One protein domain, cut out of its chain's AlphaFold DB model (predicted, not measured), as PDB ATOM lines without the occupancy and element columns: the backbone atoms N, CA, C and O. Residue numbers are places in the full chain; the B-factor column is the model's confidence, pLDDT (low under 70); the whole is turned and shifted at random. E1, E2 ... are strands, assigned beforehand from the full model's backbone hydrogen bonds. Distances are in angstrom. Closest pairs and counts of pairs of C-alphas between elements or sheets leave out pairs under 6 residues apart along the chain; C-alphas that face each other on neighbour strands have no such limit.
ATOM      1  N   GLU A 886     -13.961 -13.498 -26.617       43.84
ATOM      2  CA  GLU A 886     -15.075 -13.108 -25.751       43.84
ATOM      3  C   GLU A 886     -14.659 -11.781 -25.100       43.84
ATOM      4  O   GLU A 886     -13.664 -11.704 -24.376       43.84
ATOM      5  N   TRP A 887     -15.351 -10.691 -25.447       45.47
ATOM      6  CA  TRP A 887     -15.147  -9.396 -24.802       45.47
ATOM      7  C   TRP A 887     -15.825  -9.440 -23.436       45.47
ATOM      8  O   TRP A 887     -16.905  -8.877 -23.242       45.47
ATOM      9  N   ASP A 888     -15.189 -10.139 -22.497       50.97
ATOM     10  CA  ASP A 888     -15.606 -10.137 -21.104       50.97
ATOM     11  C   ASP A 888     -15.681  -8.695 -20.597       50.97
ATOM     12  O   ASP A 888     -14.770  -7.880 -20.776       50.97
ATOM     13  N   THR A 889     -16.804  -8.364 -19.961       61.38
ATOM     14  CA  THR A 889     -17.013  -7.032 -19.389       61.38
ATOM     15  C   THR A 889     -16.184  -6.901 -18.116       61.38
ATOM     16  O   THR A 889     -16.639  -7.213 -17.017       61.38
ATOM     17  N   VAL A 890     -14.945  -6.443 -18.274       70.75
ATOM     18  CA  VAL A 890     -14.005  -6.245 -17.170       70.75
ATOM     19  C   VAL A 890     -14.180  -4.886 -16.493       70.75
ATOM     20  O   VAL A 890     -14.365  -3.852 -17.138       70.75
ATOM     21  N   ILE A 891     -14.072  -4.866 -15.163       81.31
ATOM     22  CA  ILE A 891     -14.041  -3.622 -14.388       81.31
ATOM     23  C   ILE A 891     -12.609  -3.081 -14.414       81.31
ATOM     24  O   ILE A 891     -11.703  -3.704 -13.868       81.31
ATOM     25  N   THR A 892     -12.395  -1.913 -15.018       83.88
ATOM     26  CA  THR A 892     -11.060  -1.296 -15.143       83.88
ATOM     27  C   THR A 892     -10.796  -0.184 -14.129       83.88
ATOM     28  O   THR A 892      -9.642   0.046 -13.776       83.88
ATOM     29  N   ALA A 893     -11.840   0.490 -13.628       88.25
ATOM     30  CA  ALA A 893     -11.723   1.577 -12.656       88.25
ATOM     31  C   ALA A 893     -12.944   1.685 -11.726       88.25
ATOM     32  O   ALA A 893     -14.076   1.440 -12.139       88.25
ATOM     33  N   ILE A 894     -12.720   2.117 -10.479       90.38
ATOM     34  CA  ILE A 894     -13.760   2.398  -9.474       90.38
ATOM     35  C   ILE A 894     -13.396   3.654  -8.688       90.38
ATOM     36  O   ILE A 894     -12.262   3.786  -8.242       90.38
ATOM     37  N   ALA A 895     -14.369   4.539  -8.451       91.94
ATOM     38  CA  ALA A 895     -14.218   5.731  -7.615       91.94
ATOM     39  C   ALA A 895     -15.215   5.742  -6.442       91.94
ATOM     40  O   ALA A 895     -16.364   5.330  -6.594       91.94
ATOM     41  N   ALA A 896     -14.787   6.243  -5.281       91.69
ATOM     42  CA  ALA A 896     -15.588   6.306  -4.061       91.69
ATOM     43  C   ALA A 896     -15.310   7.572  -3.232       91.69
ATOM     44  O   ALA A 896     -14.196   8.100  -3.201       91.69
ATOM     45  N   LYS A 897     -16.344   8.051  -2.531       90.88
ATOM     46  CA  LYS A 897     -16.316   9.230  -1.652       90.88
ATOM     47  C   LYS A 897     -17.429   9.128  -0.607       90.88
ATOM     48  O   LYS A 897     -18.490   8.588  -0.907       90.88
ATOM     49  N   HIS A 898     -17.231   9.680   0.590       89.31
ATOM     50  CA  HIS A 898     -18.271   9.761   1.621       89.31
ATOM     51  C   HIS A 898     -18.298  11.149   2.280       89.31
ATOM     52  O   HIS A 898     -17.379  11.529   3.009       89.31
ATOM     53  N   ASN A 899     -19.391  11.890   2.070       87.56
ATOM     54  CA  ASN A 899     -19.588  13.262   2.552       87.56
ATOM     55  C   ASN A 899     -18.393  14.172   2.193       87.56
ATOM     56  O   ASN A 899     -18.054  14.322   1.020       87.56
ATOM     57  N   GLU A 900     -17.746  14.771   3.195       85.06
ATOM     58  CA  GLU A 900     -16.566  15.618   3.014       85.06
ATOM     59  C   GLU A 900     -15.221  14.864   3.044       85.06
ATOM     60  O   GLU A 900     -14.195  15.485   3.336       85.06
ATOM     61  N   SER A 901     -15.193  13.545   2.818       92.44
ATOM     62  CA  SER A 901     -13.917  12.855   2.594       92.44
ATOM     63  C   SER A 901     -13.254  13.338   1.305       92.44
ATOM     64  O   SER A 901     -13.931  13.820   0.391       92.44
ATOM     65  N   ASP A 902     -11.948  13.131   1.191       92.81
ATOM     66  CA  ASP A 902     -11.309  13.091  -0.124       92.81
ATOM     67  C   ASP A 902     -11.886  11.921  -0.948       92.81
ATOM     68  O   ASP A 902     -12.397  10.938  -0.391       92.81
ATOM     69  N   SER A 903     -11.889  12.050  -2.276       91.75
ATOM     70  CA  SER A 903     -12.328  10.980  -3.186       91.75
ATOM     71  C   SER A 903     -11.151  10.107  -3.585       91.75
ATOM     72  O   SER A 903     -10.116  10.642  -3.978       91.75
ATOM     73  N   VAL A 904     -11.337   8.790  -3.561       93.75
ATOM     74  CA  VAL A 904     -10.348   7.800  -4.004       93.75
ATOM     75  C   VAL A 904     -10.830   7.103  -5.274       93.75
ATOM     76  O   VAL A 904     -12.003   6.745  -5.369       93.75
ATOM     77  N   ARG A 905      -9.933   6.892  -6.240       92.38
ATOM     78  CA  ARG A 905     -10.151   6.055  -7.425       92.38
ATOM     79  C   ARG A 905      -9.053   5.007  -7.535       92.38
ATOM     80  O   ARG A 905      -7.881   5.338  -7.419       92.38
ATOM     81  N   PHE A 906      -9.457   3.777  -7.811       92.31
ATOM     82  CA  PHE A 906      -8.605   2.671  -8.233       92.31
ATOM     83  C   PHE A 906      -8.764   2.492  -9.740       92.31
ATOM     84  O   PHE A 906      -9.879   2.621 -10.248       92.31
ATOM     85  N   GLU A 907      -7.682   2.199 -10.450       89.38
ATOM     86  CA  GLU A 907      -7.702   1.975 -11.896       89.38
ATOM     87  C   GLU A 907      -6.538   1.085 -12.337       89.38
ATOM     88  O   GLU A 907      -5.459   1.171 -11.754       89.38
ATOM     89  N   VAL A 908      -6.731   0.259 -13.370       85.19
ATOM     90  CA  VAL A 908      -5.625  -0.445 -14.036       85.19
ATOM     91  C   VAL A 908      -5.172   0.338 -15.262       85.19
ATOM     92  O   VAL A 908      -5.950   0.558 -16.187       85.19
ATOM     93  N   VAL A 909      -3.895   0.715 -15.300       80.00
ATOM     94  CA  VAL A 909      -3.255   1.322 -16.475       80.00
ATOM     95  C   VAL A 909      -2.006   0.516 -16.817       80.00
ATOM     96  O   VAL A 909      -1.099   0.420 -15.998       80.00
ATOM     97  N   ASN A 910      -1.937  -0.046 -18.029       76.75
ATOM     98  CA  ASN A 910      -0.802  -0.846 -18.518       76.75
ATOM     99  C   ASN A 910      -0.408  -2.025 -17.588       76.75
ATOM    100  O   ASN A 910       0.763  -2.139 -17.229       76.75
ATOM    101  N   ASN A 911      -1.357  -2.891 -17.191       74.94
ATOM    102  CA  ASN A 911      -1.149  -3.950 -16.176       74.94
ATOM    103  C   ASN A 911      -0.575  -3.432 -14.833       74.94
ATOM    104  O   ASN A 911       0.273  -4.079 -14.220       74.94
ATOM    105  N   GLN A 912      -0.969  -2.234 -14.385       81.06
ATOM    106  CA  GLN A 912      -0.598  -1.714 -13.065       81.06
ATOM    107  C   GLN A 912      -1.797  -1.082 -12.367       81.06
ATOM    108  O   GLN A 912      -2.429  -0.174 -12.913       81.06
ATOM    109  N   LEU A 913      -2.066  -1.519 -11.136       88.44
ATOM    110  CA  LEU A 913      -3.029  -0.872 -10.251       88.44
ATOM    111  C   LEU A 913      -2.484   0.488  -9.803       88.44
ATOM    112  O   LEU A 913      -1.483   0.572  -9.093       88.44
ATOM    113  N   ILE A 914      -3.160   1.561 -10.198       89.88
ATOM    114  CA  ILE A 914      -2.895   2.915  -9.720       89.88
ATOM    115  C   ILE A 914      -4.018   3.373  -8.793       89.88
ATOM    116  O   ILE A 914      -5.183   3.004  -8.960       89.88
ATOM    117  N   VAL A 915      -3.662   4.214  -7.820       92.31
ATOM    118  CA  VAL A 915      -4.632   4.905  -6.970       92.31
ATOM    119  C   VAL A 915      -4.477   6.407  -7.135       92.31
ATOM    120  O   VAL A 915      -3.371   6.947  -7.084       92.31
ATOM    121  N   LEU A 916      -5.610   7.068  -7.344       91.94
ATOM    122  CA  LEU A 916      -5.745   8.506  -7.506       91.94
ATOM    123  C   LEU A 916      -6.561   9.037  -6.323       91.94
ATOM    124  O   LEU A 916      -7.651   8.526  -6.058       91.94
ATOM    125  N   VAL A 917      -6.081  10.065  -5.624       92.56
ATOM    126  CA  VAL A 917      -6.866  10.781  -4.605       92.56
ATOM    127  C   VAL A 917      -7.072  12.220  -5.044       92.56
ATOM    128  O   VAL A 917      -6.132  12.920  -5.396       92.56
ATOM    129  N   ASN A 918      -8.340  12.636  -5.100       89.00
ATOM    130  CA  ASN A 918      -8.796  13.901  -5.695       89.00
ATOM    131  C   ASN A 918      -8.321  14.152  -7.151       89.00
ATOM    132  O   ASN A 918      -8.426  15.272  -7.641       89.00
ATOM    133  N   GLY A 919      -7.865  13.107  -7.852       84.31
ATOM    134  CA  GLY A 919      -7.315  13.165  -9.212       84.31
ATOM    135  C   GLY A 919      -5.787  13.041  -9.287       84.31
ATOM    136  O   GLY A 919      -5.272  12.745 -10.361       84.31
ATOM    137  N   ASP A 920      -5.072  13.182  -8.169       87.44
ATOM    138  CA  ASP A 920      -3.610  13.080  -8.115       87.44
ATOM    139  C   ASP A 920      -3.160  11.639  -7.823       87.44
ATOM    140  O   ASP A 920      -3.695  10.979  -6.928       87.44
ATOM    141  N   LYS A 921      -2.171  11.131  -8.573       89.38
ATOM    142  CA  LYS A 921      -1.651   9.762  -8.403       89.38
ATOM    143  C   LYS A 921      -0.824   9.649  -7.121       89.38
ATOM    144  O   LYS A 921       0.121  10.409  -6.925       89.38
ATOM    145  N   ILE A 922      -1.139   8.649  -6.302       89.69
ATOM    146  CA  ILE A 922      -0.361   8.287  -5.114       89.69
ATOM    147  C   ILE A 922       0.836   7.413  -5.513       89.69
ATOM    148  O   ILE A 922       0.717   6.523  -6.358       89.69
ATOM    149  N   ASP A 923       1.978   7.653  -4.867       86.81
ATOM    150  CA  ASP A 923       3.145   6.770  -4.884       86.81
ATOM    151  C   ASP A 923       3.339   6.133  -3.498       86.81
ATOM    152  O   ASP A 923       3.389   6.844  -2.495       86.81
ATOM    153  N   PHE A 924       3.445   4.804  -3.445       88.44
ATOM    154  CA  PHE A 924       3.652   4.018  -2.220       88.44
ATOM    155  C   PHE A 924       5.128   3.650  -1.978       88.44
ATOM    156  O   PHE A 924       5.430   2.949  -1.013       88.44
ATOM    157  N   SER A 925       6.054   4.127  -2.821       83.62
ATOM    158  CA  SER A 925       7.482   3.768  -2.791       83.62
ATOM    159  C   SER A 925       8.192   4.030  -1.453       83.62
ATOM    160  O   SER A 925       9.072   3.257  -1.071       83.62
ATOM    161  N   GLU A 926       7.809   5.087  -0.727       77.69
ATOM    162  CA  GLU A 926       8.384   5.434   0.583       77.69
ATOM    163  C   GLU A 926       7.530   4.962   1.773       77.69
ATOM    164  O   GLU A 926       8.079   4.599   2.818       77.69
ATOM    165  N   VAL A 927       6.195   4.974   1.646       83.44
ATOM    166  CA  VAL A 927       5.254   4.649   2.732       83.44
ATOM    167  C   VAL A 927       4.010   3.938   2.186       83.44
ATOM    168  O   VAL A 927       3.253   4.503   1.395       83.44
ATOM    169  N   ALA A 928       3.770   2.716   2.673       86.75
ATOM    170  CA  ALA A 928       2.649   1.868   2.254       86.75
ATOM    171  C   ALA A 928       1.269   2.338   2.764       86.75
ATOM    172  O   ALA A 928       0.261   2.038   2.131       86.75
ATOM    173  N   GLU A 929       1.203   3.073   3.883       92.12
ATOM    174  CA  GLU A 929      -0.039   3.622   4.455       92.12
ATOM    175  C   GLU A 929      -0.017   5.157   4.449       92.12
ATOM    176  O   GLU A 929       0.915   5.774   4.966       92.12
ATOM    177  N   GLN A 930      -1.046   5.783   3.876       92.50
ATOM    178  CA  GLN A 930      -1.126   7.232   3.679       92.50
ATOM    179  C   GLN A 930      -2.479   7.792   4.128       92.50
ATOM    180  O   GLN A 930      -3.531   7.187   3.903       92.50
ATOM    181  N   TYR A 931      -2.446   8.967   4.761       92.25
ATOM    182  CA  TYR A 931      -3.597   9.585   5.421       92.25
ATOM    183  C   TYR A 931      -4.040  10.873   4.716       92.25
ATOM    184  O   TYR A 931      -3.253  11.794   4.511       92.25
ATOM    185  N   PHE A 932      -5.336  10.944   4.429       93.19
ATOM    186  CA  PHE A 932      -6.043  12.015   3.728       93.19
ATOM    187  C   PHE A 932      -7.282  12.446   4.544       93.19
ATOM    188  O   PHE A 932      -7.554  11.910   5.627       93.19
ATOM    189  N   LYS A 933      -8.071  13.424   4.076       91.81
ATOM    190  CA  LYS A 933      -9.250  13.910   4.813       91.81
ATOM    191  C   LYS A 933     -10.308  12.807   4.911       91.81
ATOM    192  O   LYS A 933     -11.005  12.504   3.945       91.81
ATOM    193  N   ASN A 934     -10.465  12.237   6.111       91.94
ATOM    194  CA  ASN A 934     -11.363  11.109   6.398       91.94
ATOM    195  C   ASN A 934     -11.170   9.908   5.447       91.94
ATOM    196  O   ASN A 934     -12.132   9.204   5.141       91.94
ATOM    197  N   LEU A 935      -9.943   9.686   4.981       95.00
ATOM    198  CA  LEU A 935      -9.567   8.621   4.058       95.00
ATOM    199  C   LEU A 935      -8.164   8.131   4.434       95.00
ATOM    200  O   LEU A 935      -7.250   8.938   4.563       95.00
ATOM    201  N   THR A 936      -7.986   6.823   4.564       94.25
ATOM    202  CA  THR A 936      -6.671   6.180   4.681       94.25
ATOM    203  C   THR A 936      -6.509   5.216   3.519       94.25
ATOM    204  O   THR A 936      -7.402   4.401   3.293       94.25
ATOM    205  N   VAL A 937      -5.393   5.284   2.796       95.12
ATOM    206  CA  VAL A 937      -5.067   4.348   1.711       95.12
ATOM    207  C   VAL A 937      -3.862   3.508   2.125       95.12
ATOM    208  O   VAL A 937      -2.869   4.050   2.598       95.12
ATOM    209  N   LEU A 938      -3.969   2.191   1.972       93.00
ATOM    210  CA  LEU A 938      -2.979   1.195   2.370       93.00
ATOM    211  C   LEU A 938      -2.722   0.230   1.211       93.00
ATOM    212  O   LEU A 938      -3.625  -0.529   0.837       93.00
ATOM    213  N   ASP A 939      -1.493   0.222   0.704       92.12
ATOM    214  CA  ASP A 939      -0.956  -0.865  -0.115       92.12
ATOM    215  C   ASP A 939      -0.724  -2.103   0.771       92.12
ATOM    216  O   ASP A 939      -0.091  -2.028   1.828       92.12
ATOM    217  N   LYS A 940      -1.293  -3.244   0.368       87.88
ATOM    218  CA  LYS A 940      -1.185  -4.530   1.074       87.88
ATOM    219  C   LYS A 940      -0.155  -5.468   0.428       87.88
ATOM    220  O   LYS A 940       0.065  -6.558   0.961       87.88
ATOM    221  N   GLY A 941       0.475  -5.065  -0.677       82.56
ATOM    222  CA  GLY A 941       1.295  -5.929  -1.524       82.56
ATOM    223  C   GLY A 941       0.461  -6.934  -2.328       82.56
ATOM    224  O   GLY A 941      -0.760  -7.006  -2.183       82.56
ATOM    225  N   ASN A 942       1.126  -7.726  -3.179       81.75
ATOM    226  CA  ASN A 942       0.486  -8.652  -4.130       81.75
ATOM    227  C   ASN A 942      -0.639  -7.963  -4.929       81.75
ATOM    228  O   ASN A 942      -1.791  -8.402  -4.900       81.75
ATOM    229  N   ASP A 943      -0.298  -6.823  -5.537       86.06
ATOM    230  CA  ASP A 943      -1.160  -6.040  -6.435       86.06
ATOM    231  C   ASP A 943      -2.541  -5.709  -5.837       86.06
ATOM    232  O   ASP A 943      -3.545  -5.563  -6.537       86.06
ATOM    233  N   THR A 944      -2.585  -5.597  -4.502       90.44
ATOM    234  CA  THR A 944      -3.791  -5.379  -3.705       90.44
ATOM    235  C   THR A 944      -3.665  -4.102  -2.885       90.44
ATOM    236  O   THR A 944      -2.833  -4.003  -1.987       90.44
ATOM    237  N   ILE A 945      -4.552  -3.139  -3.127       93.81
ATOM    238  CA  ILE A 945      -4.583  -1.860  -2.406       93.81
ATOM    239  C   ILE A 945      -5.959  -1.683  -1.763       93.81
ATOM    240  O   ILE A 945      -6.980  -2.171  -2.252       93.81
ATOM    241  N   SER A 946      -6.006  -1.006  -0.620       94.00
ATOM    242  CA  SER A 946      -7.249  -0.751   0.106       94.00
ATOM    243  C   SER A 946      -7.394   0.695   0.549       94.00
ATOM    244  O   SER A 946      -6.417   1.346   0.898       94.00
ATOM    245  N   ALA A 947      -8.628   1.186   0.568       94.69
ATOM    246  CA  ALA A 947      -8.985   2.508   1.056       94.69
ATOM    247  C   ALA A 947     -10.058   2.388   2.139       94.69
ATOM    248  O   ALA A 947     -11.117   1.806   1.910       94.69
ATOM    249  N   THR A 948      -9.797   2.956   3.313       93.62
ATOM    250  CA  THR A 948     -10.758   3.056   4.414       93.62
ATOM    251  C   THR A 948     -11.246   4.493   4.532       93.62
ATOM    252  O   THR A 948     -10.481   5.401   4.844       93.62
ATOM    253  N   ILE A 949     -12.538   4.696   4.286       93.25
ATOM    254  CA  ILE A 949     -13.214   5.991   4.277       93.25
ATOM    255  C   ILE A 949     -14.025   6.138   5.571       93.25
ATOM    256  O   ILE A 949     -14.779   5.243   5.968       93.25
ATOM    257  N   ALA A 950     -13.852   7.279   6.244       87.06
ATOM    258  CA  ALA A 950     -14.523   7.672   7.487       87.06
ATOM    259  C   ALA A 950     -14.492   6.611   8.616       87.06
ATOM    260  O   ALA A 950     -15.378   6.598   9.472       87.06
ATOM    261  N   ASN A 951     -13.490   5.720   8.612       83.00
ATOM    262  CA  ASN A 951     -13.351   4.556   9.502       83.00
ATOM    263  C   ASN A 951     -14.582   3.621   9.523       83.00
ATOM    264  O   ASN A 951     -14.875   3.005  10.547       83.00
ATOM    265  N   ARG A 952     -15.338   3.551   8.416       85.00
ATOM    266  CA  ARG A 952     -16.623   2.821   8.333       85.00
ATOM    267  C   ARG A 952     -16.863   2.056   7.034       85.00
ATOM    268  O   ARG A 952     -17.691   1.146   7.026       85.00
ATOM    269  N   ILE A 953     -16.194   2.460   5.958       90.50
ATOM    270  CA  ILE A 953     -16.291   1.857   4.629       90.50
ATOM    271  C   ILE A 953     -14.870   1.489   4.221       90.50
ATOM    272  O   ILE A 953     -14.042   2.386   4.080       90.50
ATOM    273  N   THR A 954     -14.576   0.208   4.025       92.62
ATOM    274  CA  THR A 954     -13.267  -0.244   3.536       92.62
ATOM    275  C   THR A 954     -13.439  -0.916   2.187       92.62
ATOM    276  O   THR A 954     -14.107  -1.940   2.076       92.62
ATOM    277  N   ILE A 955     -12.807  -0.352   1.167       93.81
ATOM    278  CA  ILE A 955     -12.740  -0.901  -0.185       93.81
ATOM    279  C   ILE A 955     -11.379  -1.584  -0.314       93.81
ATOM    280  O   ILE A 955     -10.366  -0.971   0.010       93.81
ATOM    281  N   THR A 956     -11.329  -2.845  -0.740       93.44
ATOM    282  CA  THR A 956     -10.078  -3.536  -1.099       93.44
ATOM    283  C   THR A 956     -10.181  -4.028  -2.534       93.44
ATOM    284  O   THR A 956     -11.170  -4.671  -2.894       93.44
ATOM    285  N   VAL A 957      -9.164  -3.703  -3.325       92.94
ATOM    286  CA  VAL A 957      -9.095  -3.942  -4.765       92.94
ATOM    287  C   VAL A 957      -7.814  -4.705  -5.087       92.94
ATOM    288  O   VAL A 957      -6.751  -4.309  -4.613       92.94
ATOM    289  N   THR A 958      -7.919  -5.763  -5.888       90.50
ATOM    290  CA  THR A 958      -6.785  -6.558  -6.395       90.50
ATOM    291  C   THR A 958      -6.787  -6.538  -7.922       90.50
ATOM    292  O   THR A 958      -7.852  -6.681  -8.524       90.50
ATOM    293  N   GLU A 959      -5.621  -6.367  -8.542       85.38
ATOM    294  CA  GLU A 959      -5.435  -6.423 -10.001       85.38
ATOM    295  C   GLU A 959      -5.173  -7.851 -10.503       85.38
ATOM    296  O   GLU A 959      -4.718  -8.725  -9.762       85.38
ATOM    297  N   ASN A 960      -5.536  -8.103 -11.760       75.31
ATOM    298  CA  ASN A 960      -5.120  -9.263 -12.545       75.31
ATOM    299  C   ASN A 960      -5.246  -8.884 -14.023       75.31
ATOM    300  O   ASN A 960      -6.342  -8.519 -14.440       75.31
ATOM    301  N   VAL A 961      -4.161  -8.980 -14.797       73.56
ATOM    302  CA  VAL A 961      -4.094  -8.833 -16.269       73.56
ATOM    303  C   VAL A 961      -5.137  -7.851 -16.843       73.56
ATOM    304  O   VAL A 961      -6.151  -8.250 -17.415       73.56
ATOM    305  N   ASN A 962      -4.861  -6.552 -16.715       72.88
ATOM    306  CA  ASN A 962      -5.662  -5.432 -17.238       72.88
ATOM    307  C   ASN A 962      -7.058  -5.237 -16.599       72.88
ATOM    308  O   ASN A 962      -7.826  -4.406 -17.089       72.88
ATOM    309  N   MET A 963      -7.394  -5.918 -15.496       81.12
ATOM    310  CA  MET A 963      -8.671  -5.724 -14.791       81.12
ATOM    311  C   MET A 963      -8.561  -5.681 -13.259       81.12
ATOM    312  O   MET A 963      -7.624  -6.202 -12.651       81.12
ATOM    313  N   LEU A 964      -9.571  -5.087 -12.617       84.38
ATOM    314  CA  LEU A 964      -9.791  -5.155 -11.171       84.38
ATOM    315  C   LEU A 964     -10.437  -6.506 -10.823       84.38
ATOM    316  O   LEU A 964     -11.656  -6.629 -10.715       84.38
ATOM    317  N   ALA A 965      -9.592  -7.522 -10.666       79.94
ATOM    318  CA  ALA A 965      -9.940  -8.929 -10.459       79.94
ATOM    319  C   ALA A 965     -10.851  -9.201  -9.258       79.94
ATOM    320  O   ALA A 965     -11.656 -10.130  -9.268       79.94
ATOM    321  N   ASN A 966     -10.678  -8.422  -8.192       82.69
ATOM    322  CA  ASN A 966     -11.491  -8.503  -6.991       82.69
ATOM    323  C   ASN A 966     -11.744  -7.092  -6.476       82.69
ATOM    324  O   ASN A 966     -10.804  -6.336  -6.237       82.69
ATOM    325  N   VAL A 967     -13.015  -6.763  -6.271       87.56
ATOM    326  CA  VAL A 967     -13.465  -5.521  -5.652       87.56
ATOM    327  C   VAL A 967     -14.362  -5.906  -4.488       87.56
ATOM    328  O   VAL A 967     -15.487  -6.362  -4.673       87.56
ATOM    329  N   SER A 968     -13.872  -5.685  -3.273       88.81
ATOM    330  CA  SER A 968     -14.613  -5.976  -2.048       88.81
ATOM    331  C   SER A 968     -14.890  -4.690  -1.278       88.81
ATOM    332  O   SER A 968     -13.983  -3.896  -1.020       88.81
ATOM    333  N   VAL A 969     -16.152  -4.480  -0.898       88.44
ATOM    334  CA  VAL A 969     -16.585  -3.342  -0.077       88.44
ATOM    335  C   VAL A 969     -17.091  -3.875   1.256       88.44
ATOM    336  O   VAL A 969     -18.114  -4.547   1.325       88.44
ATOM    337  N   THR A 970     -16.360  -3.580   2.326       88.44
ATOM    338  CA  THR A 970     -16.748  -3.903   3.701       88.44
ATOM    339  C   THR A 970     -17.413  -2.686   4.332       88.44
ATOM    340  O   THR A 970     -16.833  -1.598   4.359       88.44
ATOM    341  N   LEU A 971     -18.627  -2.875   4.847       88.25
ATOM    342  CA  LEU A 971     -19.431  -1.852   5.513       88.25
ATOM    343  C   LEU A 971     -19.636  -2.226   6.985       88.25
ATOM    344  O   LEU A 971     -19.714  -3.403   7.327       88.25
ATOM    345  N   SER A 972     -19.756  -1.226   7.857       84.25
ATOM    346  CA  SER A 972     -20.197  -1.435   9.245       84.25
ATOM    347  C   SER A 972     -21.680  -1.839   9.320       84.25
ATOM    348  O   SER A 972     -22.486  -1.360   8.522       84.25
ATOM    349  N   ASP A 973     -22.064  -2.633  10.326       82.62
ATOM    350  CA  ASP A 973     -23.438  -3.123  10.561       82.62
ATOM    351  C   ASP A 973     -24.532  -2.038  10.490       82.62
ATOM    352  O   ASP A 973     -25.671  -2.330  10.133       82.62
ATOM    353  N   SER A 974     -24.203  -0.769  10.770       84.31
ATOM    354  CA  SER A 974     -25.137   0.362  10.641       84.31
ATOM    355  C   SER A 974     -25.689   0.585   9.226       84.31
ATOM    356  O   SER A 974     -26.663   1.315   9.073       84.31
ATOM    357  N   TYR A 975     -25.048   0.013   8.204       86.81
ATOM    358  CA  TYR A 975     -25.437   0.113   6.794       86.81
ATOM    359  C   TYR A 975     -26.326  -1.053   6.320       86.81
ATOM    360  O   TYR A 975     -26.912  -0.992   5.236       86.81
ATOM    361  N   TYR A 976     -26.461  -2.112   7.122       88.50
ATOM    362  CA  TYR A 976     -27.329  -3.245   6.810       88.50
ATOM    363  C   TYR A 976     -28.802  -2.806   6.782       88.50
ATOM    364  O   TYR A 976     -29.269  -2.060   7.643       88.50
TER     365      TYR A 976
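AT A GLANCE: This is residues 886 to 976 of the 1076 residues of an uncharacterized protein of Amphimedon queenslandica (UniProt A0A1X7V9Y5). The domain is a small sandwich: a sheet of three strands, E1 to E3, lies face to face with a larger, twisted sheet of five strands, E4 to E8, and the strands of the one stand at only 15 degrees to those of the other. The long link from E3 to E4 takes the chain from the first sheet to the second. The printed part has 91 residues, with eight named strands in the order E1 to E8 and no named helix; the class is all strand. Both sheets are antiparallel, in the orders E1 - E2 - E3 and E4 - E5 - E6 - E7 - E8. The whole is compact, with a radius of gyration of the C-alphas of 13.1 A and spans of 40 by 36 by 22 A.

IN THESE COORDINATES: E1, residues 893 to 896, begins at C-alpha 893 (-11.723, 1.577, -12.656) and is 10.5 A long. E2, residues 904 to 908, measures 13.8 A, and E3, residues 913 to 917, 13.5 A. E4, residues 929 to 932, begins at C-alpha 929 (-0.039, 3.622, 4.455) and is 10.3 A long. E5, residues 935 to 939, measures 13.5 A, and E6, residues 944 to 949, 16.8 A. E7, residues 953 to 960, and E8, residues 963 to 971, each measure 23.3 A; E8 ends at C-alpha 971 (-19.431, -1.852, 5.513).

HOW THE PARTS SIT: E1, E2 and E3 form a meander, each strand the antiparallel neighbour of the one before. In the hairpin E1 and E2, N 894 and O 906 are 2.9 A apart, within hydrogen-bond range; in the hairpin E2 and E3, N 905 and O 916 are at 2.8 A. E4 to E8 form a second meander, with E4 and E8 as edge strands. Across its hairpins, N 930 of E4 and O 937 of E5 are 2.8 A apart, N 938 of E5 and O 946 of E6 2.8 A, N 947 of E6 and O 955 of E7 2.8 A, and N 956 of E7 and O 968 of E8 2.9 A. Between the sheets, the closest C-alphas of E2 and E8 are those of Val 908 and Met 963, 6.1 A apart. Those of E3 and E7 are Leu 913 and Glu 959, also 6.1 A. E1 and E4 are apart.

THE WHOLE: The two C-alphas farthest apart are those of Glu 886 and Lys 933, 41.2 A. The printed part has no cut. The link E3 to E4, 11 residues, is long; E1 to E2 is short, and the other links are tight. The mean pLDDT of the printed part is 86.1, with residues 886 to 889 under 70.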